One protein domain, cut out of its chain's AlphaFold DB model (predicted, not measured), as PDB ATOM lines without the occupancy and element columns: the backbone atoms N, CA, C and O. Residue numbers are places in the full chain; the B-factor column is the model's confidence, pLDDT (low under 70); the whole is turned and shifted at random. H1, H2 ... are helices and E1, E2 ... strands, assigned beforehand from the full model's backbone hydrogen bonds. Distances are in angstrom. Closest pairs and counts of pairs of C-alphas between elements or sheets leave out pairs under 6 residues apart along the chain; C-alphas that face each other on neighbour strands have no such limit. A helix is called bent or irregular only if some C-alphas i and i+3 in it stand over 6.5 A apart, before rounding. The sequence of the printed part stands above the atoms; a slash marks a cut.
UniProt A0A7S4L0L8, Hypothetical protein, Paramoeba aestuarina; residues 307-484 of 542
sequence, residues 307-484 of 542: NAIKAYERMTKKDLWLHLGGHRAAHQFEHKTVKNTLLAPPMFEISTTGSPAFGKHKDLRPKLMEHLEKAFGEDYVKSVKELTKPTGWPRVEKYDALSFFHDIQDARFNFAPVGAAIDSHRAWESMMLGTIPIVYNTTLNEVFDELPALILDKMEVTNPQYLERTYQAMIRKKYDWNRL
ATOM      1  N   ASN A 307      43.127  -1.339  63.790       35.25
ATOM      2  CA  ASN A 307      44.296  -0.731  64.441       35.25
ATOM      3  C   ASN A 307      44.484   0.744  64.077       35.25
ATOM      4  O   ASN A 307      45.123   1.468  64.833       35.25
ATOM      5  N   ALA A 308      43.880   1.217  62.981       41.50
ATOM      6  CA  ALA A 308      43.766   2.651  62.748       41.50
ATOM      7  C   ALA A 308      42.863   3.281  63.826       41.50
ATOM      8  O   ALA A 308      43.151   4.374  64.289       41.50
ATOM      9  N   ILE A 309      41.857   2.541  64.321       39.72
ATOM     10  CA  ILE A 309      40.975   2.938  65.439       39.72
ATOM     11  C   ILE A 309      41.762   3.188  66.740       39.72
ATOM     12  O   ILE A 309      41.339   4.006  67.543       39.72
ATOM     13  N   LYS A 310      42.941   2.576  66.935       35.31
ATOM     14  CA  LYS A 310      43.806   2.927  68.079       35.31
ATOM     15  C   LYS A 310      44.453   4.310  67.947       35.31
ATOM     16  O   LYS A 310      44.806   4.882  68.961       35.31
ATOM     17  N   ALA A 311      44.618   4.835  66.730       40.22
ATOM     18  CA  ALA A 311      45.103   6.199  66.495       40.22
ATOM     19  C   ALA A 311      43.961   7.236  66.462       40.22
ATOM     20  O   ALA A 311      44.193   8.408  66.733       40.22
ATOM     21  N   TYR A 312      42.728   6.807  66.158       46.66
ATOM     22  CA  TYR A 312      41.504   7.602  66.312       46.66
ATOM     23  C   TYR A 312      40.895   7.328  67.686       46.66
ATOM     24  O   TYR A 312      39.832   6.712  67.793       46.66
ATOM     25  N   GLU A 313      41.585   7.707  68.759       40.00
ATOM     26  CA  GLU A 313      41.055   7.494  70.102       40.00
ATOM     27  C   GLU A 313      39.720   8.250  70.252       40.00
ATOM     28  O   GLU A 313      39.689   9.463  70.435       40.00
ATOM     29  N   ARG A 314      38.617   7.480  70.189       43.28
ATOM     30  CA  ARG A 314      37.199   7.799  70.486       43.28
ATOM     31  C   ARG A 314      36.242   8.111  69.323       43.28
ATOM     32  O   ARG A 314      35.046   8.155  69.588       43.28
ATOM     33  N   MET A 315      36.681   8.223  68.066       44.19
ATOM     34  CA  MET A 315      35.767   8.386  66.915       44.19
ATOM     35  C   MET A 315      35.887   7.231  65.918       44.19
ATOM     36  O   MET A 315      36.977   6.891  65.459       44.19
ATOM     37  N   THR A 316      34.759   6.633  65.529       53.44
ATOM     38  CA  THR A 316      34.737   5.693  64.402       53.44
ATOM     39  C   THR A 316      34.950   6.452  63.086       53.44
ATOM     40  O   THR A 316      34.680   7.647  62.988       53.44
ATOM     41  N   LYS A 317      35.384   5.777  62.011       52.66
ATOM     42  CA  LYS A 317      35.471   6.413  60.676       52.66
ATOM     43  C   LYS A 317      34.131   6.950  60.170       52.66
ATOM     44  O   LYS A 317      34.114   7.899  59.393       52.66
ATOM     45  N   LYS A 318      33.023   6.349  60.614       53.66
ATOM     46  CA  LYS A 318      31.670   6.851  60.368       53.66
ATOM     47  C   LYS A 318      31.476   8.203  61.054       53.66
ATOM     48  O   LYS A 318      31.027   9.136  60.402       53.66
ATOM     49  N   ASP A 319      31.889   8.323  62.315       54.09
ATOM     50  CA  ASP A 319      31.816   9.580  63.069       54.09
ATOM     51  C   ASP A 319      32.703  10.648  62.441       54.09
ATOM     52  O   ASP A 319      32.263  11.772  62.254       54.09
ATOM     53  N   LEU A 320      33.914  10.281  62.027       56.53
ATOM     54  CA  LEU A 320      34.851  11.180  61.361       56.53
ATOM     55  C   LEU A 320      34.309  11.694  60.025       56.53
ATOM     56  O   LEU A 320      34.415  12.872  59.711       56.53
ATOM     57  N   TRP A 321      33.689  10.822  59.236       60.09
ATOM     58  CA  TRP A 321      33.107  11.206  57.958       60.09
ATOM     59  C   TRP A 321      31.835  12.050  58.112       60.09
ATOM     60  O   TRP A 321      31.648  13.012  57.367       60.09
ATOM     61  N   LEU A 322      30.990  11.741  59.102       57.47
ATOM     62  CA  LEU A 322      29.851  12.584  59.472       57.47
ATOM     63  C   LEU A 322      30.323  13.952  59.982       57.47
ATOM     64  O   LEU A 322      29.790  14.978  59.564       57.47
ATOM     65  N   HIS A 323      31.357  13.966  60.824       57.06
ATOM     66  CA  HIS A 323      31.945  15.164  61.414       57.06
ATOM     67  C   HIS A 323      32.575  16.078  60.359       57.06
ATOM     68  O   HIS A 323      32.309  17.275  60.334       57.06
ATOM     69  N   LEU A 324      33.330  15.505  59.422       57.38
ATOM     70  CA  LEU A 324      33.949  16.238  58.318       57.38
ATOM     71  C   LEU A 324      32.970  16.519  57.173       57.38
ATOM     72  O   LEU A 324      33.346  17.095  56.158       57.38
ATOM     73  N   GLY A 325      31.704  16.118  57.303       56.50
ATOM     74  CA  GLY A 325      30.681  16.376  56.301       56.50
ATOM     75  C   GLY A 325      30.991  15.730  54.956       56.50
ATOM     76  O   GLY A 325      30.726  16.338  53.927       56.50
ATOM     77  N   GLY A 326      31.536  14.513  54.923       56.62
ATOM     78  CA  GLY A 326      31.916  13.873  53.664       56.62
ATOM     79  C   GLY A 326      30.737  13.441  52.770       56.62
ATOM     80  O   GLY A 326      30.933  13.100  51.608       56.62
ATOM     81  N   HIS A 327      29.494  13.558  53.252       57.56
ATOM     82  CA  HIS A 327      28.289  13.600  52.404       57.56
ATOM     83  C   HIS A 327      28.203  14.868  51.532       57.56
ATOM     84  O   HIS A 327      27.406  14.933  50.603       57.56
ATOM     85  N   ARG A 328      28.982  15.905  51.854       64.69
ATOM     86  CA  ARG A 328      28.971  17.213  51.194       64.69
ATOM     87  C   ARG A 328      30.087  17.356  50.167       64.69
ATOM     88  O   ARG A 328      30.227  18.446  49.640       64.69
ATOM     89  N   ALA A 329      30.874  16.321  49.865       71.38
ATOM     90  CA  ALA A 329      31.937  16.422  48.862       71.38
ATOM     91  C   ALA A 329      31.414  16.937  47.509       71.38
ATOM     92  O   ALA A 329      31.960  17.898  46.967       71.38
ATOM     93  N   ALA A 330      30.297  16.376  47.033       71.06
ATOM     94  CA  ALA A 330      29.599  16.845  45.836       71.06
ATOM     95  C   ALA A 330      29.202  18.322  45.951       71.06
ATOM     96  O   ALA A 330      29.598  19.142  45.128       71.06
ATOM     97  N   HIS A 331      28.530  18.679  47.048       71.56
ATOM     98  CA  HIS A 331      28.136  20.054  47.348       71.56
ATOM     99  C   HIS A 331      29.343  21.010  47.411       71.56
ATOM    100  O   HIS A 331      29.276  22.130  46.917       71.56
ATOM    101  N   GLN A 332      30.470  20.603  47.997       75.12
ATOM    102  CA  GLN A 332      31.676  21.430  48.086       75.12
ATOM    103  C   GLN A 332      32.252  21.741  46.703       75.12
ATOM    104  O   GLN A 332      32.673  22.871  46.457       75.12
ATOM    105  N   PHE A 333      32.241  20.768  45.790       75.00
ATOM    106  CA  PHE A 333      32.655  20.977  44.403       75.00
ATOM    107  C   PHE A 333      31.665  21.840  43.622       75.00
ATOM    108  O   PHE A 333      32.076  22.796  42.967       75.00
ATOM    109  N   GLU A 334      30.371  21.534  43.708       73.06
ATOM    110  CA  GLU A 334      29.310  22.244  42.984       73.06
ATOM    111  C   GLU A 334      29.227  23.719  43.392       73.06
ATOM    112  O   GLU A 334      29.125  24.601  42.538       73.06
ATOM    113  N   HIS A 335      29.360  23.997  44.690       75.06
ATOM    114  CA  HIS A 335      29.349  25.352  45.237       75.06
ATOM    115  C   HIS A 335      30.734  26.004  45.294       75.06
ATOM    116  O   HIS A 335      30.856  27.106  45.826       75.06
ATOM    117  N   LYS A 336      31.772  25.352  44.744       76.31
ATOM    118  CA  LYS A 336      33.150  25.865  44.684       76.31
ATOM    119  C   LYS A 336      33.627  26.391  46.040       76.31
ATOM    120  O   LYS A 336      34.142  27.505  46.135       76.31
ATOM    121  N   THR A 337      33.403  25.601  47.093       77.12
ATOM    122  CA  THR A 337      33.842  25.947  48.447       77.12
ATOM    123  C   THR A 337      35.312  26.347  48.420       77.12
ATOM    124  O   THR A 337      36.135  25.662  47.810       77.12
ATOM    125  N   VAL A 338      35.626  27.470  49.064       75.69
ATOM    126  CA  VAL A 338      36.985  28.006  49.097       75.69
ATOM    127  C   VAL A 338      37.899  27.001  49.795       75.69
ATOM    128  O   VAL A 338      37.634  26.591  50.922       75.69
ATOM    129  N   LYS A 339      38.955  26.599  49.088       85.94
ATOM    130  CA  LYS A 339      40.053  25.759  49.577       85.94
ATOM    131  C   LYS A 339      41.286  26.651  49.707       85.94
ATOM    132  O   LYS A 339      41.717  27.218  48.689       85.94
ATOM    133  N   ASN A 340      41.812  26.812  50.920       86.69
ATOM    134  CA  ASN A 340      42.926  27.734  51.173       86.69
ATOM    135  C   ASN A 340      44.267  27.131  50.750       86.69
ATOM    136  O   ASN A 340      45.179  27.858  50.357       86.69
ATOM    137  N   THR A 341      44.358  25.802  50.749       91.38
ATOM    138  CA  THR A 341      45.594  25.084  50.455       91.38
ATOM    139  C   THR A 341      45.569  24.496  49.041       91.38
ATOM    140  O   THR A 341      44.588  23.896  48.601       91.38
ATOM    141  N   LEU A 342      46.658  24.645  48.278       92.56
ATOM    142  CA  LEU A 342      46.746  24.054  46.935       92.56
ATOM    143  C   LEU A 342      46.892  22.528  46.994       92.56
ATOM    144  O   LEU A 342      46.262  21.808  46.220       92.56
ATOM    145  N   LEU A 343      47.726  22.038  47.909       92.25
ATOM    146  CA  LEU A 343      48.106  20.636  47.997       92.25
ATOM    147  C   LEU A 343      48.204  20.197  49.461       92.25
ATOM    148  O   LEU A 343      48.924  20.815  50.241       92.25
ATOM    149  N   ALA A 344      47.488  19.129  49.810       89.75
ATOM    150  CA  ALA A 344      47.509  18.546  51.144       89.75
ATOM    151  C   ALA A 344      48.882  17.927  51.462       89.75
ATOM    152  O   ALA A 344      49.476  17.307  50.569       89.75
ATOM    153  N   PRO A 345      49.341  17.977  52.729       82.38
ATOM    154  CA  PRO A 345      50.601  17.366  53.141       82.38
ATOM    155  C   PRO A 345      50.718  15.889  52.691       82.38
ATOM    156  O   PRO A 345      49.794  15.098  52.931       82.38
ATOM    157  N   PRO A 346      51.834  15.464  52.058       76.88
ATOM    158  CA  PRO A 346      52.046  14.109  51.532       76.88
ATOM    159  C   PRO A 346      52.262  13.072  52.645       76.88
ATOM    160  O   PRO A 346      53.341  12.516  52.833       76.88
ATOM    161  N   MET A 347      51.211  12.778  53.401       75.12
ATOM    162  CA  MET A 347      51.283  11.895  54.564       75.12
ATOM    163  C   MET A 347      51.167  10.415  54.196       75.12
ATOM    164  O   MET A 347      50.145   9.806  54.496       75.12
ATOM    165  N   PHE A 348      52.144   9.818  53.518       76.88
ATOM    166  CA  PHE A 348      52.127   8.390  53.170       76.88
ATOM    167  C   PHE A 348      53.418   7.664  53.559       76.88
ATOM    168  O   PHE A 348      54.510   8.225  53.546       76.88
ATOM    169  N   GLU A 349      53.304   6.367  53.842       75.75
ATOM    170  CA  GLU A 349      54.459   5.523  54.137       75.75
ATOM    171  C   GLU A 349      55.332   5.308  52.892       75.75
ATOM    172  O   GLU A 349      54.912   4.697  51.906       75.75
ATOM    173  N   ILE A 350      56.563   5.818  52.943       78.62
ATOM    174  CA  ILE A 350      57.547   5.733  51.852       78.62
ATOM    175  C   ILE A 350      57.942   4.268  51.587       78.62
ATOM    176  O   ILE A 350      58.107   3.856  50.437       78.62
ATOM    177  N   SER A 351      58.026   3.456  52.647       79.06
ATOM    178  CA  SER A 351      58.460   2.052  52.598       79.06
ATOM    179  C   SER A 351      57.496   1.142  51.819       79.06
ATOM    180  O   SER A 351      57.910   0.098  51.310       79.06
ATOM    181  N   THR A 352      56.222   1.537  51.661       80.00
ATOM    182  CA  THR A 352      55.189   0.697  51.033       80.00
ATOM    183  C   THR A 352      55.515   0.365  49.571       80.00
ATOM    184  O   THR A 352      55.066  -0.651  49.044       80.00
ATOM    185  N   THR A 353      56.333   1.195  48.915       84.75
ATOM    186  CA  THR A 353      56.835   0.955  47.556       84.75
ATOM    187  C   THR A 353      58.243   0.354  47.501       84.75
ATOM    188  O   THR A 353      58.773   0.193  46.411       84.75
ATOM    189  N   GLY A 354      58.861  -0.024  48.624       83.56
ATOM    190  CA  GLY A 354      60.176  -0.687  48.622       83.56
ATOM    191  C   GLY A 354      60.107  -2.166  48.217       83.56
ATOM    192  O   GLY A 354      61.007  -2.703  47.574       83.56
ATOM    193  N   SER A 355      59.007  -2.845  48.558       81.56
ATOM    194  CA  SER A 355      58.721  -4.230  48.148       81.56
ATOM    195  C   SER A 355      57.246  -4.421  47.769       81.56
ATOM    196  O   SER A 355      56.557  -5.243  48.374       81.56
ATOM    197  N   PRO A 356      56.740  -3.675  46.771       83.38
ATOM    198  CA  PRO A 356      55.321  -3.665  46.441       83.38
ATOM    199  C   PRO A 356      54.874  -5.013  45.867       83.38
ATOM    200  O   PRO A 356      55.679  -5.771  45.321       83.38
ATOM    201  N   ALA A 357      53.574  -5.300  45.947       75.94
ATOM    202  CA  ALA A 357      52.961  -6.442  45.275       75.94
ATOM    203  C   ALA A 357      52.970  -6.263  43.752       75.94
ATOM    204  O   ALA A 357      53.086  -7.248  43.027       75.94
ATOM    205  N   PHE A 358      52.903  -5.024  43.260       78.56
ATOM    206  CA  PHE A 358      53.036  -4.700  41.843       78.56
ATOM    207  C   PHE A 358      54.407  -4.079  41.558       78.56
ATOM    208  O   PHE A 358      54.708  -2.972  41.997       78.56
ATOM    209  N   GLY A 359      55.257  -4.799  40.819       76.56
ATOM    210  CA  GLY A 359      56.678  -4.458  40.668       76.56
ATOM    211  C   GLY A 359      56.945  -3.079  40.056       76.56
ATOM    212  O   GLY A 359      57.925  -2.439  40.427       76.56
ATOM    213  N   LYS A 360      56.052  -2.576  39.190       83.75
ATOM    214  CA  LYS A 360      56.184  -1.233  38.595       83.75
ATOM    215  C   LYS A 360      56.084  -0.102  39.625       83.75
ATOM    216  O   LYS A 360      56.465   1.016  39.315       83.75
ATOM    217  N   HIS A 361      55.599  -0.377  40.839       87.50
ATOM    218  CA  HIS A 361      55.529   0.629  41.898       87.50
ATOM    219  C   HIS A 361      56.842   0.816  42.645       87.50
ATOM    220  O   HIS A 361      56.901   1.671  43.525       87.50
ATOM    221  N   LYS A 362      57.868   0.006  42.351       88.62
ATOM    222  CA  LYS A 362      59.103   0.003  43.125       88.62
ATOM    223  C   LYS A 362      59.708   1.411  43.186       88.62
ATOM    224  O   LYS A 362      59.947   2.042  42.159       88.62
ATOM    225  N   ASP A 363      59.918   1.878  44.411       89.38
ATOM    226  CA  ASP A 363      60.525   3.162  44.766       89.38
ATOM    227  C   ASP A 363      59.790   4.414  44.240       89.38
ATOM    228  O   ASP A 363      60.357   5.506  44.234       89.38
ATOM    229  N   LEU A 364      58.506   4.309  43.864       90.00
ATOM    230  CA  LEU A 364      57.734   5.471  43.395       90.00
ATOM    231  C   LEU A 364      57.449   6.511  44.489       90.00
ATOM    232  O   LEU A 364      57.439   7.702  44.192       90.00
ATOM    233  N   ARG A 365      57.222   6.110  45.750       88.88
ATOM    234  CA  ARG A 365      57.003   7.078  46.845       88.88
ATOM    235  C   ARG A 365      58.273   7.839  47.245       88.88
ATOM    236  O   ARG A 365      58.163   9.049  47.405       88.88
ATOM    237  N   PRO A 366      59.461   7.206  47.364       88.19
ATOM    238  CA  PRO A 366      60.720   7.938  47.517       88.19
ATOM    239  C   PRO A 366      60.938   8.995  46.426       88.19
ATOM    240  O   PRO A 366      61.176  10.154  46.749       88.19
ATOM    241  N   LYS A 367      60.768   8.619  45.151       90.44
ATOM    242  CA  LYS A 367      60.904   9.544  44.011       90.44
ATOM    243  C   LYS A 367      59.909  10.698  44.075       90.44
ATOM    244  O   LYS A 367      60.268  11.839  43.811       90.44
ATOM    245  N   LEU A 368      58.667  10.411  44.470       90.75
ATOM    246  CA  LEU A 368      57.667  11.449  44.691       90.75
ATOM    247  C   LEU A 368      58.114  12.427  45.784       90.75
ATOM    248  O   LEU A 368      58.002  13.626  45.581       90.75
ATOM    249  N   MET A 369      58.644  11.954  46.914       87.06
ATOM    250  CA  MET A 369      59.107  12.847  47.986       87.06
ATOM    251  C   MET A 369      60.250  13.763  47.538       87.06
ATOM    252  O   MET A 369      60.207  14.954  47.837       87.06
ATOM    253  N   GLU A 370      61.218  13.237  46.783       88.06
ATOM    254  CA  GLU A 370      62.301  14.032  46.184       88.06
ATOM    255  C   GLU A 370      61.747  15.106  45.234       88.06
ATOM    256  O   GLU A 370      62.130  16.276  45.296       88.06
ATOM    257  N   HIS A 371      60.784  14.732  44.386       91.44
ATOM    258  CA  HIS A 371      60.109  15.677  43.501       91.44
ATOM    259  C   HIS A 371      59.367  16.771  44.275       91.44
ATOM    260  O   HIS A 371      59.455  17.941  43.912       91.44
ATOM    261  N   LEU A 372      58.657  16.417  45.350       90.12
ATOM    262  CA  LEU A 372      57.918  17.389  46.158       90.12
ATOM    263  C   LEU A 372      58.846  18.417  46.807       90.12
ATOM    264  O   LEU A 372      58.528  19.602  46.790       90.12
ATOM    265  N   GLU A 373      60.000  17.981  47.309       87.19
ATOM    266  CA  GLU A 373      61.021  18.859  47.897       87.19
ATOM    267  C   GLU A 373      61.523  19.870  46.858       87.19
ATOM    268  O   GLU A 373      61.575  21.072  47.118       87.19
ATOM    269  N   LYS A 374      61.769  19.405  45.629       90.38
ATOM    270  CA  LYS A 374      62.224  20.249  44.519       90.38
ATOM    271  C   LYS A 374      61.149  21.194  43.971       90.38
ATOM    272  O   LYS A 374      61.456  22.331  43.624       90.38
ATOM    273  N   ALA A 375      59.913  20.722  43.813       92.44
ATOM    274  CA  ALA A 375      58.859  21.440  43.091       92.44
ATOM    275  C   ALA A 375      57.973  22.319  43.988       92.44
ATOM    276  O   ALA A 375      57.373  23.272  43.490       92.44
ATOM    277  N   PHE A 376      57.877  22.002  45.282       88.75
ATOM    278  CA  PHE A 376      57.030  22.706  46.252       88.75
ATOM    279  C   PHE A 376      57.830  23.331  47.406       88.75
ATOM    280  O   PHE A 376      57.261  24.090  48.187       88.75
ATOM    281  N   GLY A 377      59.140  23.077  47.470       85.00
ATOM    282  CA  GLY A 377      60.065  23.667  48.435       85.00
ATOM    283  C   GLY A 377      60.336  22.775  49.647       85.00
ATOM    284  O   GLY A 377      59.517  21.937  50.036       85.00
ATOM    285  N   GLU A 378      61.496  22.984  50.269       75.00
ATOM    286  CA  GLU A 378      61.932  22.213  51.440       75.00
ATOM    287  C   GLU A 378      60.974  22.368  52.624       75.00
ATOM    288  O   GLU A 378      60.679  21.377  53.284       75.00
ATOM    289  N   ASP A 379      60.411  23.559  52.854       76.19
ATOM    290  CA  ASP A 379      59.474  23.811  53.960       76.19
ATOM    291  C   ASP A 379      58.204  22.952  53.864       76.19
ATOM    292  O   ASP A 379      57.716  22.420  54.867       76.19
ATOM    293  N   TYR A 380      57.709  22.736  52.640       77.62
ATOM    294  CA  TYR A 380      56.557  21.877  52.385       77.62
ATOM    295  C   TYR A 380      56.834  20.428  52.802       77.62
ATOM    296  O   TYR A 380      56.011  19.797  53.461       77.62
ATOM    297  N   VAL A 381      58.021  19.902  52.491       71.25
ATOM    298  CA  VAL A 381      58.407  18.530  52.855       71.25
ATOM    299  C   VAL A 381      58.867  18.421  54.311       71.25
ATOM    300  O   VAL A 381      58.626  17.402  54.963       71.25
ATOM    301  N   LYS A 382      59.502  19.461  54.854       66.31
ATOM    302  CA  LYS A 382      59.967  19.524  56.241       66.31
ATOM    303  C   LYS A 382      58.800  19.446  57.217       66.31
ATOM    304  O   LYS A 382      58.865  18.636  58.140       66.31
ATOM    305  N   SER A 383      57.705  20.161  56.940       62.91
ATOM    306  CA  SER A 383      56.468  20.046  57.722       62.91
ATOM    307  C   SER A 383      55.985  18.589  57.812       62.91
ATOM    308  O   SER A 383      55.613  18.118  58.877       62.91
ATOM    309  N   VAL A 384      56.121  17.801  56.744       62.62
ATOM    310  CA  VAL A 384      55.718  16.384  56.710       62.62
ATOM    311  C   VAL A 384      56.685  15.490  57.489       62.62
ATOM    312  O   VAL A 384      56.247  14.578  58.192       62.62
ATOM    313  N   LYS A 385      58.002  15.722  57.374       61.53
ATOM    314  CA  LYS A 385      59.044  14.964  58.098       61.53
ATOM    315  C   LYS A 385      58.947  15.190  59.614       61.53
ATOM    316  O   LYS A 385      59.149  14.255  60.384       61.53
ATOM    317  N   GLU A 386      58.599  16.401  60.045       59.53
ATOM    318  CA  GLU A 386      58.331  16.727  61.452       59.53
ATOM    319  C   GLU A 386      57.023  16.091  61.937       59.53
ATOM    320  O   GLU A 386      56.952  15.553  63.046       59.53
ATOM    321  N   LEU A 387      56.012  16.067  61.065       56.03
ATOM    322  CA  LEU A 387      54.723  15.458  61.347       56.03
ATOM    323  C   LEU A 387      54.741  13.931  61.311       56.03
ATOM    324  O   LEU A 387      53.795  13.374  61.847       56.03
ATOM    325  N   THR A 388      55.759  13.233  60.769       52.50
ATOM    326  CA  THR A 388      55.761  11.761  60.556       52.50
ATOM    327  C   THR A 388      56.996  10.999  61.100       52.50
ATOM    328  O   THR A 388      58.145  11.415  60.995       52.50
ATOM    329  N   LYS A 389      56.784   9.838  61.743       53.25
ATOM    330  CA  LYS A 389      57.777   8.784  62.011       53.25
ATOM    331  C   LYS A 389      58.476   8.388  60.704       53.25
ATOM    332  O   LYS A 389      57.877   8.500  59.640       53.25
ATOM    333  N   PRO A 390      59.690   7.804  60.767       45.97
ATOM    334  CA  PRO A 390      60.406   7.307  59.583       45.97
ATOM    335  C   PRO A 390      59.604   6.302  58.732       45.97
ATOM    336  O   PRO A 390      59.910   6.086  57.566       45.97
ATOM    337  N   THR A 391      58.558   5.704  59.307       46.84
ATOM    338  CA  THR A 391      57.592   4.822  58.641       46.84
ATOM    339  C   THR A 391      56.446   5.575  57.939       46.84
ATOM    340  O   THR A 391      55.490   4.954  57.501       46.84
ATOM    341  N   GLY A 392      56.489   6.908  57.835       48.56
ATOM    342  CA  GLY A 392      55.460   7.758  57.209       48.56
ATOM    343  C   GLY A 392      54.101   7.798  57.924       48.56
ATOM    344  O   GLY A 392      53.097   8.170  57.324       48.56
ATOM    345  N   TRP A 393      54.071   7.420  59.203       44.31
ATOM    346  CA  TRP A 393      52.936   7.600  60.122       44.31
ATOM    347  C   TRP A 393      53.188   8.791  61.030       44.31
ATOM    348  O   TRP A 393      54.349   8.984  61.342       44.31
ATOM    349  N   PRO A 394      52.197   9.549  61.525       48.97
ATOM    350  CA  PRO A 394      52.477  10.756  62.294       48.97
ATOM    351  C   PRO A 394      53.472  10.551  63.463       48.97
ATOM    352  O   PRO A 394      53.356   9.581  64.216       48.97
ATOM    353  N   ARG A 395      54.498  11.413  63.601       43.62
ATOM    354  CA  ARG A 395      55.524  11.363  64.671       43.62
ATOM    355  C   ARG A 395      55.023  11.904  65.988       43.62
ATOM    356  O   ARG A 395      55.707  11.751  66.993       43.62
ATOM    357  N   VAL A 396      53.862  12.532  65.990       42.19
ATOM    358  CA  VAL A 396      53.489  13.398  67.087       42.19
ATOM    359  C   VAL A 396      52.359  12.750  67.863       42.19
ATOM    360  O   VAL A 396      51.306  12.470  67.304       42.19
ATOM    361  N   GLU A 397      52.537  12.642  69.175       46.16
ATOM    362  CA  GLU A 397      51.457  12.483  70.161       46.16
ATOM    363  C   GLU A 397      50.383  13.606  70.069       46.16
ATOM    364  O   GLU A 397      49.448  13.618  70.859       46.16
ATOM    365  N   LYS A 398      50.500  14.554  69.115       42.88
ATOM    366  CA  LYS A 398      49.628  15.725  68.906       42.88
ATOM    367  C   LYS A 398      49.065  15.927  67.492       42.88
ATOM    368  O   LYS A 398      48.185  16.765  67.353       42.88
ATOM    369  N   TYR A 399      49.553  15.249  66.447       57.22
ATOM    370  CA  TYR A 399      48.953  15.390  65.113       57.22
ATOM    371  C   TYR A 399      47.995  14.229  64.911       57.22
ATOM    372  O   TYR A 399      48.337  13.177  64.360       57.22
ATOM    373  N   ASP A 400      46.820  14.407  65.508       63.69
ATOM    374  CA  ASP A 400      45.767  13.423  65.431       63.69
ATOM    375  C   ASP A 400      45.259  13.298  63.995       63.69
ATOM    376  O   ASP A 400      45.437  14.146  63.114       63.69
ATOM    377  N   ALA A 401      44.640  12.164  63.728       65.12
ATOM    378  CA  ALA A 401      44.199  11.873  62.387       65.12
ATOM    379  C   ALA A 401      42.969  12.705  61.968       65.12
ATOM    380  O   ALA A 401      42.641  12.714  60.785       65.12
ATOM    381  N   LEU A 402      42.322  13.429  62.891       70.12
ATOM    382  CA  LEU A 402      41.295  14.422  62.569       70.12
ATOM    383  C   LEU A 402      41.928  15.653  61.901       70.12
ATOM    384  O   LEU A 402      41.465  16.072  60.842       70.12
ATOM    385  N   SER A 403      43.036  16.148  62.454       74.12
ATOM    386  CA  SER A 403      43.826  17.254  61.898       74.12
ATOM    387  C   SER A 403      44.285  16.951  60.468       74.12
ATOM    388  O   SER A 403      44.105  17.764  59.569       74.12
ATOM    389  N   PHE A 404      44.751  15.722  60.214       75.62
ATOM    390  CA  PHE A 404      45.093  15.276  58.857       75.62
ATOM    391  C   PHE A 404      43.945  15.417  57.859       75.62
ATOM    392  O   PHE A 404      44.135  15.869  56.730       75.62
ATOM    393  N   PHE A 405      42.753  14.965  58.236       78.00
ATOM    394  CA  PHE A 405      41.631  15.010  57.315       78.00
ATOM    395  C   PHE A 405      41.070  16.422  57.150       78.00
ATOM    396  O   PHE A 405      40.532  16.705  56.082       78.00
ATOM    397  N   HIS A 406      41.241  17.311  58.133       81.12
ATOM    398  CA  HIS A 406      41.006  18.742  57.937       81.12
ATOM    399  C   HIS A 406      41.970  19.337  56.912       81.12
ATOM    400  O   HIS A 406      41.512  20.030  56.008       81.12
ATOM    401  N   ASP A 407      43.258  18.994  56.968       84.69
ATOM    402  CA  ASP A 407      44.238  19.464  55.981       84.69
ATOM    403  C   ASP A 407      43.944  18.923  54.577       84.69
ATOM    404  O   ASP A 407      44.078  19.647  53.590       84.69
ATOM    405  N   ILE A 408      43.490  17.666  54.462       86.56
ATOM    406  CA  ILE A 408      42.969  17.155  53.186       86.56
ATOM    407  C   ILE A 408      41.766  17.990  52.762       86.56
ATOM    408  O   ILE A 408      41.753  18.496  51.650       86.56
ATOM    409  N   GLN A 409      40.772  18.149  53.636       85.88
ATOM    410  CA  GLN A 409      39.539  18.852  53.320       85.88
ATOM    411  C   GLN A 409      39.765  20.313  52.911       85.88
ATOM    412  O   GLN A 409      39.024  20.803  52.066       85.88
ATOM    413  N   ASP A 410      40.738  21.024  53.472       88.62
ATOM    414  CA  ASP A 410      41.057  22.405  53.083       88.62
ATOM    415  C   ASP A 410      41.897  22.490  51.793       88.62
ATOM    416  O   ASP A 410      42.015  23.556  51.183       88.62
ATOM    417  N   ALA A 411      42.441  21.366  51.323       91.94
ATOM    418  CA  ALA A 411      43.244  21.321  50.117       91.94
ATOM    419  C   ALA A 411      42.420  21.154  48.833       91.94
ATOM    420  O   ALA A 411      41.343  20.556  48.788       91.94
ATOM    421  N   ARG A 412      42.977  21.653  47.727       95.00
ATOM    422  CA  ARG A 412      42.451  21.421  46.371       95.00
ATOM    423  C   ARG A 412      42.836  20.040  45.849       95.00
ATOM    424  O   ARG A 412      41.993  19.349  45.273       95.00
ATOM    425  N   PHE A 413      44.087  19.639  46.073       96.06
ATOM    426  CA  PHE A 413      44.622  18.340  45.677       96.06
ATOM    427  C   PHE A 413      45.196  17.553  46.851       96.06
ATOM    428  O   PHE A 413      45.701  18.126  47.813       96.06
ATOM    429  N   ASN A 414      45.214  16.227  46.720       94.12
ATOM    430  CA  ASN A 414      45.925  15.329  47.625       94.12
ATOM    431  C   ASN A 414      46.638  14.231  46.830       94.12
ATOM    432  O   ASN A 414      46.022  13.551  46.011       94.12
ATOM    433  N   PHE A 415      47.931  14.019  47.070       93.44
ATOM    434  CA  PHE A 415      48.659  12.930  46.419       93.44
ATOM    435  C   PHE A 415      48.199  11.581  46.950       93.44
ATOM    436  O   PHE A 415      48.472  11.254  48.101       93.44
ATOM    437  N   ALA A 416      47.597  10.763  46.088       92.94
ATOM    438  CA  ALA A 416      47.208   9.382  46.352       92.94
ATOM    439  C   ALA A 416      48.049   8.401  45.517       92.94
ATOM    440  O   ALA A 416      47.509   7.665  44.689       92.94
ATOM    441  N   PRO A 417      49.380   8.355  45.734       90.94
ATOM    442  CA  PRO A 417      50.243   7.463  44.985       90.94
ATOM    443  C   PRO A 417      49.907   6.007  45.309       90.94
ATOM    444  O   PRO A 417      49.473   5.664  46.421       90.94
ATOM    445  N   VAL A 418      50.207   5.146  44.342       89.62
ATOM    446  CA  VAL A 418      50.183   3.693  44.500       89.62
ATOM    447  C   VAL A 418      50.950   3.264  45.756       89.62
ATOM    448  O   VAL A 418      51.907   3.914  46.198       89.62
ATOM    449  N   GLY A 419      50.480   2.191  46.385       84.38
ATOM    450  CA  GLY A 419      51.089   1.608  47.576       84.38
ATOM    451  C   GLY A 419      51.675   0.237  47.271       84.38
ATOM    452  O   GLY A 419      52.292   0.015  46.230       84.38
ATOM    453  N   ALA A 420      51.428  -0.713  48.174       79.12
ATOM    454  CA  ALA A 420      51.768  -2.110  47.929       79.12
ATOM    455  C   ALA A 420      50.984  -2.643  46.716       79.12
ATOM    456  O   ALA A 420      51.523  -3.428  45.940       79.12
ATOM    457  N   ALA A 421      49.748  -2.172  46.534       83.75
ATOM    458  CA  ALA A 421      48.867  -2.473  45.411       83.75
ATOM    459  C   ALA A 421      48.619  -1.236  44.527       83.75
ATOM    460  O   ALA A 421      49.221  -0.182  44.740       83.75
ATOM    461  N   ILE A 422      47.768  -1.406  43.511       86.81
ATOM    462  CA  ILE A 422      47.418  -0.378  42.515       86.81
ATOM    463  C   ILE A 422      46.471   0.657  43.121       86.81
ATOM    464  O   ILE A 422      46.688   1.852  42.951       86.81
ATOM    465  N   ASP A 423      45.466   0.211  43.868       87.50
ATOM    466  CA  ASP A 423      44.504   1.102  44.508       87.50
ATOM    467  C   ASP A 423      45.035   1.658  45.841       87.50
ATOM    468  O   ASP A 423      45.835   1.034  46.544       87.50
ATOM    469  N   SER A 424      44.586   2.861  46.189       86.69
ATOM    470  CA  SER A 424      44.979   3.606  47.375       86.69
ATOM    471  C   SER A 424      43.735   4.123  48.082       86.69
ATOM    472  O   SER A 424      42.986   4.928  47.532       86.69
ATOM    473  N   HIS A 425      43.557   3.742  49.351       83.50
ATOM    474  CA  HIS A 425      42.464   4.251  50.189       83.50
ATOM    475  C   HIS A 425      42.382   5.779  50.200       83.50
ATOM    476  O   HIS A 425      41.295   6.345  50.289       83.50
ATOM    477  N   ARG A 426      43.533   6.442  50.060       85.44
ATOM    478  CA  ARG A 426      43.628   7.896  50.058       85.44
ATOM    479  C   ARG A 426      42.906   8.529  48.877       85.44
ATOM    480  O   ARG A 426      42.393   9.630  49.031       85.44
ATOM    481  N   ALA A 427      42.853   7.867  47.719       90.94
ATOM    482  CA  ALA A 427      42.117   8.399  46.577       90.94
ATOM    483  C   ALA A 427      40.638   8.584  46.950       90.94
ATOM    484  O   ALA A 427      40.076   9.668  46.802       90.94
ATOM    485  N   TRP A 428      40.061   7.548  47.557       87.19
ATOM    486  CA  TRP A 428      38.684   7.526  48.036       87.19
ATOM    487  C   TRP A 428      38.450   8.499  49.191       87.19
ATOM    488  O   TRP A 428      37.505   9.278  49.143       87.19
ATOM    489  N   GLU A 429      39.337   8.520  50.187       82.94
ATOM    490  CA  GLU A 429      39.250   9.448  51.323       82.94
ATOM    491  C   GLU A 429      39.326  10.918  50.874       82.94
ATOM    492  O   GLU A 429      38.579  11.748  51.382       82.94
ATOM    493  N   SER A 430      40.153  11.235  49.871       88.12
ATOM    494  CA  SER A 430      40.252  12.591  49.303       88.12
ATOM    495  C   SER A 430      38.952  13.012  48.630       88.12
ATOM    496  O   SER A 430      38.415  14.073  48.940       88.12
ATOM    497  N   MET A 431      38.404  12.158  47.758       88.19
ATOM    498  CA  MET A 431      37.141  12.453  47.078       88.19
ATOM    499  C   MET A 431      35.996  12.590  48.080       88.19
ATOM    500  O   MET A 431      35.207  13.521  47.973       88.19
ATOM    501  N   MET A 432      35.948  11.733  49.104       81.06
ATOM    502  CA  MET A 432      34.969  11.824  50.193       81.06
ATOM    503  C   MET A 432      35.080  13.125  51.003       81.06
ATOM    504  O   MET A 432      34.109  13.505  51.646       81.06
ATOM    505  N   LEU A 433      36.222  13.814  50.974       82.00
ATOM    506  CA  LEU A 433      36.451  15.103  51.638       82.00
ATOM    507  C   LEU A 433      36.391  16.297  50.677       82.00
ATOM    508  O   LEU A 433      36.779  17.406  51.038       82.00
ATOM    509  N   GLY A 434      35.913  16.091  49.445       86.06
ATOM    510  CA  GLY A 434      35.814  17.160  48.454       86.06
ATOM    511  C   GLY A 434      37.180  17.654  47.966       86.06
ATOM    512  O   GLY A 434      37.329  18.832  47.652       86.06
ATOM    513  N   THR A 435      38.172  16.763  47.914       91.12
ATOM    514  CA  THR A 435      39.545  17.031  47.454       91.12
ATOM    515  C   THR A 435      39.866  16.180  46.230       91.12
ATOM    516  O   THR A 435      39.506  15.005  46.195       91.12
ATOM    517  N   ILE A 436      40.562  16.737  45.233       95.38
ATOM    518  CA  ILE A 436      40.935  16.008  44.011       95.38
ATOM    519  C   ILE A 436      42.154  15.112  44.300       95.38
ATOM    520  O   ILE A 436      43.255  15.637  44.502       95.38
ATOM    521  N   PRO A 437      42.038  13.773  44.315       95.94
ATOM    522  CA  PRO A 437      43.209  12.917  44.391       95.94
ATOM    523  C   PRO A 437      44.063  13.008  43.124       95.94
ATOM    524  O   PRO A 437      43.550  12.999  42.005       95.94
ATOM    525  N   ILE A 438      45.381  13.027  43.309       97.38
ATOM    526  CA  ILE A 438      46.368  12.835  42.246       97.38
ATOM    527  C   ILE A 438      46.799  11.369  42.271       97.38
ATOM    528  O   ILE A 438      47.402  10.917  43.250       97.38
ATOM    529  N   VAL A 439      46.474  10.624  41.217       95.75
ATOM    530  CA  VAL A 439      46.687   9.173  41.109       95.75
ATOM    531  C   VAL A 439      47.540   8.836  39.887       95.75
ATOM    532  O   VAL A 439      47.617   9.606  38.931       95.75
ATOM    533  N   TYR A 440      48.197   7.678  39.917       94.25
ATOM    534  CA  TYR A 440      48.932   7.189  38.751       94.25
ATOM    535  C   TYR A 440      47.979   6.618  37.699       94.25
ATOM    536  O   TYR A 440      46.991   5.966  38.038       94.25
ATOM    537  N   ASN A 441      48.336   6.793  36.427       93.94
ATOM    538  CA  ASN A 441      47.733   6.079  35.311       93.94
ATOM    539  C   ASN A 441      48.004   4.576  35.457       93.94
ATOM    540  O   ASN A 441      49.152   4.123  35.425       93.94
ATOM    541  N   THR A 442      46.941   3.803  35.659       91.38
ATOM    542  CA  THR A 442      47.011   2.356  35.866       91.38
ATOM    543  C   THR A 442      45.793   1.659  35.256       91.38
ATOM    544  O   THR A 442      44.873   2.278  34.734       91.38
ATOM    545  N   THR A 443      45.742   0.338  35.379       90.81
ATOM    546  CA  THR A 443      44.559  -0.487  35.076       90.81
ATOM    547  C   THR A 443      43.332  -0.151  35.935       90.81
ATOM    548  O   THR A 443      42.256  -0.686  35.690       90.81
ATOM    549  N   LEU A 444      43.476   0.712  36.947       91.56
ATOM    550  CA  LEU A 444      42.396   1.149  37.822       91.56
ATOM    551  C   LEU A 444      41.616   2.348  37.264       91.56
ATOM    552  O   LEU A 444      40.553   2.633  37.790       91.56
ATOM    553  N   ASN A 445      42.102   3.037  36.223       93.19
ATOM    554  CA  ASN A 445      41.544   4.322  35.770       93.19
ATOM    555  C   ASN A 445      40.016   4.341  35.632       93.19
ATOM    556  O   ASN A 445      39.396   5.316  36.039       93.19
ATOM    557  N   GLU A 446      39.428   3.250  35.136       92.62
ATOM    558  CA  GLU A 446      37.982   3.103  34.945       92.62
ATOM    559  C   GLU A 446      37.163   3.379  36.224       92.62
ATOM    560  O   GLU A 446      36.039   3.874  36.152       92.62
ATOM    561  N   VAL A 447      37.706   3.122  37.424       91.19
ATOM    562  CA  VAL A 447      36.984   3.429  38.678       91.19
ATOM    563  C   VAL A 447      36.869   4.917  38.963       91.19
ATOM    564  O   VAL A 447      36.042   5.308  39.783       91.19
ATOM    565  N   PHE A 448      37.711   5.729  38.326       94.06
ATOM    566  CA  PHE A 448      37.725   7.179  38.452       94.06
ATOM    567  C   PHE A 448      36.978   7.870  37.306       94.06
ATOM    568  O   PHE A 448      36.894   9.098  37.307       94.06
ATOM    569  N   ASP A 449      36.424   7.120  36.349       91.88
ATOM    570  CA  ASP A 449      35.619   7.689  35.271       91.88
ATOM    571  C   ASP A 449      34.449   8.487  35.850       91.88
ATOM    572  O   ASP A 449      33.742   8.014  36.745       91.88
ATOM    573  N   GLU A 450      34.249   9.698  35.326       92.62
ATOM    574  CA  GLU A 450      33.257  10.670  35.803       92.62
ATOM    575  C   GLU A 450      33.429  11.105  37.274       92.62
ATOM    576  O   GLU A 450      32.563  11.788  37.816       92.62
ATOM    577  N   LEU A 451      34.553  10.785  37.926       93.25
ATOM    578  CA  LEU A 451      34.923  11.289  39.250       93.25
ATOM    579  C   LEU A 451      36.065  12.316  39.156       93.25
ATOM    580  O   LEU A 451      36.853  12.308  38.205       93.25
ATOM    581  N   PRO A 452      36.193  13.225  40.140       93.94
ATOM    582  CA  PRO A 452      37.256  14.218  40.133       93.94
ATOM    583  C   PRO A 452      38.582  13.590  40.568       93.94
ATOM    584  O   PRO A 452      38.963  13.704  41.724       93.94
ATOM    585  N   ALA A 453      39.309  12.963  39.644       96.31
ATOM    586  CA  ALA A 453      40.662  12.454  39.872       96.31
ATOM    587  C   ALA A 453      41.646  13.000  38.830       96.31
ATOM    588  O   ALA A 453      41.361  13.028  37.632       96.31
ATOM    589  N   LEU A 454      42.825  13.433  39.282       97.62
ATOM    590  CA  LEU A 454      43.924  13.828  38.407       97.62
ATOM    591  C   LEU A 454      44.822  12.614  38.149       97.62
ATOM    592  O   LEU A 454      45.652  12.261  38.984       97.62
ATOM    593  N   ILE A 455      44.634  11.976  36.996       97.31
ATOM    594  CA  ILE A 455      45.368  10.774  36.585       97.31
ATOM    595  C   ILE A 455      46.622  11.182  35.802       97.31
ATOM    596  O   ILE A 455      46.514  11.889  34.801       97.31
ATOM    597  N   LEU A 456      47.804  10.736  36.241       96.25
ATOM    598  CA  LEU A 456      49.097  11.094  35.642       96.25
ATOM    599  C   LEU A 456      49.981   9.868  35.390       96.25
ATOM    600  O   LEU A 456      50.075   8.980  36.232       96.25
ATOM    601  N   ASP A 457      50.721   9.850  34.281       93.06
ATOM    602  CA  ASP A 457      51.763   8.833  34.048       93.06
ATOM    603  C   ASP A 457      52.975   9.015  34.969       93.06
ATOM    604  O   ASP A 457      53.627   8.051  35.371       93.06
ATOM    605  N   LYS A 458      53.290  10.274  35.281       91.75
ATOM    606  CA  LYS A 458      54.446  10.700  36.070       91.75
ATOM    607  C   LYS A 458      54.014  11.810  37.008       91.75
ATOM    608  O   LYS A 458      53.394  12.772  36.564       91.75
ATOM    609  N   MET A 459      54.342  11.694  38.289       91.62
ATOM    610  CA  MET A 459      53.984  12.720  39.273       91.62
ATOM    611  C   MET A 459      54.878  13.955  39.162       91.62
ATOM    612  O   MET A 459      54.487  15.040  39.578       91.62
ATOM    613  N   GLU A 460      56.049  13.804  38.549       91.88
ATOM    614  CA  GLU A 460      57.083  14.822  38.385       91.88
ATOM    615  C   GLU A 460      56.658  15.982  37.470       91.88
ATOM    616  O   GLU A 460      57.297  17.031  37.437       91.88
ATOM    617  N   VAL A 461      55.547  15.832  36.741       93.00
ATOM    618  CA  VAL A 461      54.933  16.932  35.980       93.00
ATOM    619  C   VAL A 461      54.267  17.968  36.890       93.00
ATOM    620  O   VAL A 461      53.986  19.084  36.455       93.00
ATOM    621  N   THR A 462      53.986  17.614  38.146       95.31
ATOM    622  CA  THR A 462      53.272  18.492  39.072       95.31
ATOM    623  C   THR A 462      54.182  19.573  39.646       95.31
ATOM    624  O   THR A 462      55.309  19.330  40.063       95.31
ATOM    625  N   ASN A 463      53.665  20.791  39.693       95.50
ATOM    626  CA  ASN A 463      54.223  21.941  40.398       95.50
ATOM    627  C   ASN A 463      53.061  22.906  40.704       95.50
ATOM    628  O   ASN A 463      51.955  22.694  40.181       95.50
ATOM    629  N   PRO A 464      53.262  23.959  41.514       95.44
ATOM    630  CA  PRO A 464      52.188  24.879  41.869       95.44
ATOM    631  C   PRO A 464      51.436  25.458  40.661       95.44
ATOM    632  O   PRO A 464      50.207  25.464  40.636       95.44
ATOM    633  N   GLN A 465      52.146  25.871  39.606       96.69
ATOM    634  CA  GLN A 465      51.541  26.477  38.415       96.69
ATOM    635  C   GLN A 465      50.743  25.470  37.573       96.69
ATOM    636  O   GLN A 465      49.747  25.836  36.942       96.69
ATOM    637  N   TYR A 466      51.191  24.215  37.512       97.62
ATOM    638  CA  TYR A 466      50.481  23.128  36.841       97.62
ATOM    639  C   TYR A 466      49.196  22.774  37.590       97.62
ATOM    640  O   TYR A 466      48.129  22.687  36.976       97.62
ATOM    641  N   LEU A 467      49.283  22.613  38.913       97.19
ATOM    642  CA  LEU A 467      48.130  22.275  39.742       97.19
ATOM    643  C   LEU A 467      47.090  23.395  39.733       97.19
ATOM    644  O   LEU A 467      45.912  23.101  39.560       97.19
ATOM    645  N   GLU A 468      47.499  24.664  39.808       96.62
ATOM    646  CA  GLU A 468      46.557  25.787  39.758       96.62
ATOM    647  C   GLU A 468      45.756  25.795  38.449       96.62
ATOM    648  O   GLU A 468      44.525  25.828  38.460       96.62
ATOM    649  N   ARG A 469      46.437  25.669  37.303       97.25
ATOM    650  CA  ARG A 469      45.774  25.596  35.990       97.25
ATOM    651  C   ARG A 469      44.855  24.383  35.872       97.25
ATOM    652  O   ARG A 469      43.740  24.500  35.363       97.25
ATOM    653  N   THR A 470      45.310  23.236  36.366       97.31
ATOM    654  CA  THR A 470      44.540  21.988  36.351       97.31
ATOM    655  C   THR A 470      43.286  22.107  37.211       97.31
ATOM    656  O   THR A 470      42.206  21.714  36.771       97.31
ATOM    657  N   TYR A 471      43.388  22.718  38.394       95.69
ATOM    658  CA  TYR A 471      42.255  22.939  39.287       95.69
ATOM    659  C   TYR A 471      41.162  23.752  38.602       95.69
ATOM    660  O   TYR A 471      40.011  23.319  38.560       95.69
ATOM    661  N   GLN A 472      41.532  24.876  37.976       93.62
ATOM    662  CA  GLN A 472      40.587  25.742  37.268       93.62
ATOM    663  C   GLN A 472      39.843  25.014  36.140       93.62
ATOM    664  O   GLN A 472      38.675  25.307  35.886       93.62
ATOM    665  N   ALA A 473      40.495  24.059  35.471       94.25
ATOM    666  CA  ALA A 473      39.854  23.220  34.464       94.25
ATOM    667  C   ALA A 473      38.932  22.163  35.094       94.25
ATOM    668  O   ALA A 473      37.820  21.944  34.614       94.25
ATOM    669  N   MET A 474      39.368  21.514  36.176       94.19
ATOM    670  CA  MET A 474      38.632  20.422  36.816       94.19
ATOM    671  C   MET A 474      37.366  20.888  37.537       94.19
ATOM    672  O   MET A 474      36.355  20.199  37.441       94.19
ATOM    673  N   ILE A 475      37.366  22.054  38.191       90.50
ATOM    674  CA  ILE A 475      36.175  22.580  38.890       90.50
ATOM    675  C   ILE A 475      35.050  23.037  37.947       90.50
ATOM    676  O   ILE A 475      33.954  23.358  38.396       90.50
ATOM    677  N   ARG A 476      35.320  23.129  36.639       90.06
ATOM    678  CA  ARG A 476      34.315  23.467  35.615       90.06
ATOM    679  C   ARG A 476      33.591  22.235  35.078       90.06
ATOM    680  O   ARG A 476      32.585  22.385  34.388       90.06
ATOM    681  N   LYS A 477      34.112  21.038  35.348       90.94
ATOM    682  CA  LYS A 477      33.505  19.778  34.920       90.94
ATOM    683  C   LYS A 477      32.374  19.391  35.869       90.94
ATOM    684  O   LYS A 477      32.402  19.723  37.052       90.94
ATOM    685  N   LYS A 478      31.394  18.665  35.335       89.12
ATOM    686  CA  LYS A 478      30.410  17.936  36.137       89.12
ATOM    687  C   LYS A 478      30.951  16.537  36.410       89.12
ATOM    688  O   LYS A 478      31.642  15.986  35.558       89.12
ATOM    689  N   TYR A 479      30.639  16.004  37.582       89.12
ATOM    690  CA  TYR A 479      31.076  14.683  38.024       89.12
ATOM    691  C   TYR A 479      29.874  13.880  38.513       89.12
ATOM    692  O   TYR A 479      28.934  14.444  39.077       89.12
ATOM    693  N   ASP A 480      29.922  12.567  38.322       86.94
ATOM    694  CA  ASP A 480      28.931  11.619  38.814       86.94
ATOM    695  C   ASP A 480      29.366  11.056  40.170       86.94
ATOM    696  O   ASP A 480      29.986   9.995  40.294       86.94
ATOM    697  N   TRP A 481      29.016  11.789  41.223       82.38
ATOM    698  CA  TRP A 481      29.335  11.424  42.600       82.38
ATOM    699  C   TRP A 481      28.671  10.123  43.064       82.38
ATOM    700  O   TRP A 481      29.132   9.541  44.048       82.38
ATOM    701  N   ASN A 482      27.658   9.607  42.350       79.69
ATOM    702  CA  ASN A 482      27.028   8.323  42.684       79.69
ATOM    703  C   ASN A 482      28.035   7.167  42.655       79.69
ATOM    704  O   ASN A 482      27.896   6.199  43.404       79.69
ATOM    705  N   ARG A 483      29.098   7.298  41.856       85.19
ATOM    706  CA  ARG A 483      30.185   6.317  41.735       85.19
ATOM    707  C   ARG A 483      31.022   6.163  43.003       85.19
ATOM    708  O   ARG A 483      31.709   5.151  43.153       85.19
ATOM    709  N   LEU A 484      30.939   7.112  43.943       79.19
ATOM    710  CA  LEU A 484      31.540   6.955  45.271       79.19
ATOM    711  C   LEU A 484      30.791   5.962  46.167       79.19
ATOM    712  O   LEU A 484      31.312   5.517  47.191       79.19
TER     713      LEU A 484
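What this domain is: This is residues 307 to 484 of the 542 residues of the protein "Hypothetical protein" of Paramoeba aestuarina (UniProt A0A7S4L0L8). A small, strongly curled sheet of four parallel strands makes the middle of this domain, with H9 over one face and H7, together with the standing H6, over the other. To one side of this core H3, H4 and H5 follow one another, each touching the next; at the opposite side lie H1, H2 and the short H10. The printed part has 178 residues, with ten named helices and four named strands in the order H1 H2 E1 H3 H4 H5 H6 E2 H7 E3 H8 E4 H9 H10. The sheet runs E1 E2 E3 E4, and the class is mixed, helices and strands. The whole is compact and rounded, with a radius of gyration of the C-alphas of 15.6 A and spans of 39 by 38 by 32 A.

Where its parts are: Start at C-alpha 317, (35.471, 6.413, 60.676), where H1, residues 317 to 323, begins. After it comes H2, residues 326 to 334, 13.8 A long and irregular, with C-alphas 327 and 330 7.4 A apart. Next read E1, residues 341 to 343, and H3, residues 350 to 353, which is neither bent nor irregular, but only just: C-alphas 350 and 353 are 6.5 A apart. H4, residues 364 to 376, is the longest helix by residues, at 17.5 A; H5, residues 378 to 387, measures 14.0 A and H6, residues 401 to 410, 14.4 A. Find C-alpha 411 at (43.244, 21.321, 50.117), where E2, residues 411 to 415, begins. Then come H7, residues 425 to 432, E3, residues 436 to 440 and 13.0 A long, H8, residues 445 to 448, and E4, residues 454 to 456. H9, residues 464 to 474, runs 15.1 A, and H10, residues 481 to 484, ends at C-alpha 484, (31.540, 6.955, 45.271).

How they stand to each other: Begin with the sheet, only just strongly twisted, its C-alphas lying up to 4.1 A off its best plane. Between E1 and E2, N 412 and O 341 are 2.9 A apart; between E2 and E3, N 438 and O 414 are 2.8 A apart; between E3 and E4, N 454 and O 437 are 2.9 A apart, each within hydrogen-bond range. The pairing is staggered: E2 pairs with E1 over residues 411 to 413 and with E3 over residues 413 to 415. E2, H7, E3 and E3, H8, E4 are strand-helix-strand units, parallel neighbour strands with a helix between them along the chain, each with a right-handed crossover; E1, H3 H4 H5 H6, E2 is another unit. H9 and H7 on opposite faces give three layers, helices on both faces of a sheet. H7 has a height over the sheet of 8.7 A and runs along the strands, at 16 degrees to E2 on the local plane; its closest C-alphas to E3 are those of Ala 427 and Pro 437, 5.1 A apart. H9, also at a height of 8.7 A, runs across the strands, at 71 degrees to E3 on the local plane. On the same face as H7, H6 stands up from the sheet, its line rising 59 degrees. H8 only grazes the sheet with residues 445 to 448. Farther out, H2 touches H7, the closest C-alphas being those of Gly 326 and Met 432, 5.1 A apart. With residues 369 to 373 alone, H4 touches H5 at a steep tilt of 51 degrees, opposite ways, closest at the C-alphas of Glu 373 and Val 381, 5.6 A. With residues 364 to 366 alone, H4 touches H3, closest at the C-alphas of Ile 350 and Arg 365, 5.2 A. H1 is close to H6 but not clearly touching, with the C-alphas of Leu 320 and Leu 402 7.3 A apart. H10 is likewise close to H7 but not clearly touching, at the C-alphas of Trp 428 and Leu 484, 7.7 A. Every O i to N i+4 pair is within hydrogen-bond range in H1, H4, H6, H7 and H9, against 3 of 5 in H2 and 5 of 6 in H5; H3, H8 and H10 are too short for such a pair.

The domain as a whole: The two C-alphas farthest apart are those of His 335 and Ser 355, 41.8 A. The printed part has no cut. The link from H5 to H6, residues 388 to 400, is long. The mean pLDDT of the printed part is 78.7, and it is under 70 at residues 307 to 328 and 382 to 401.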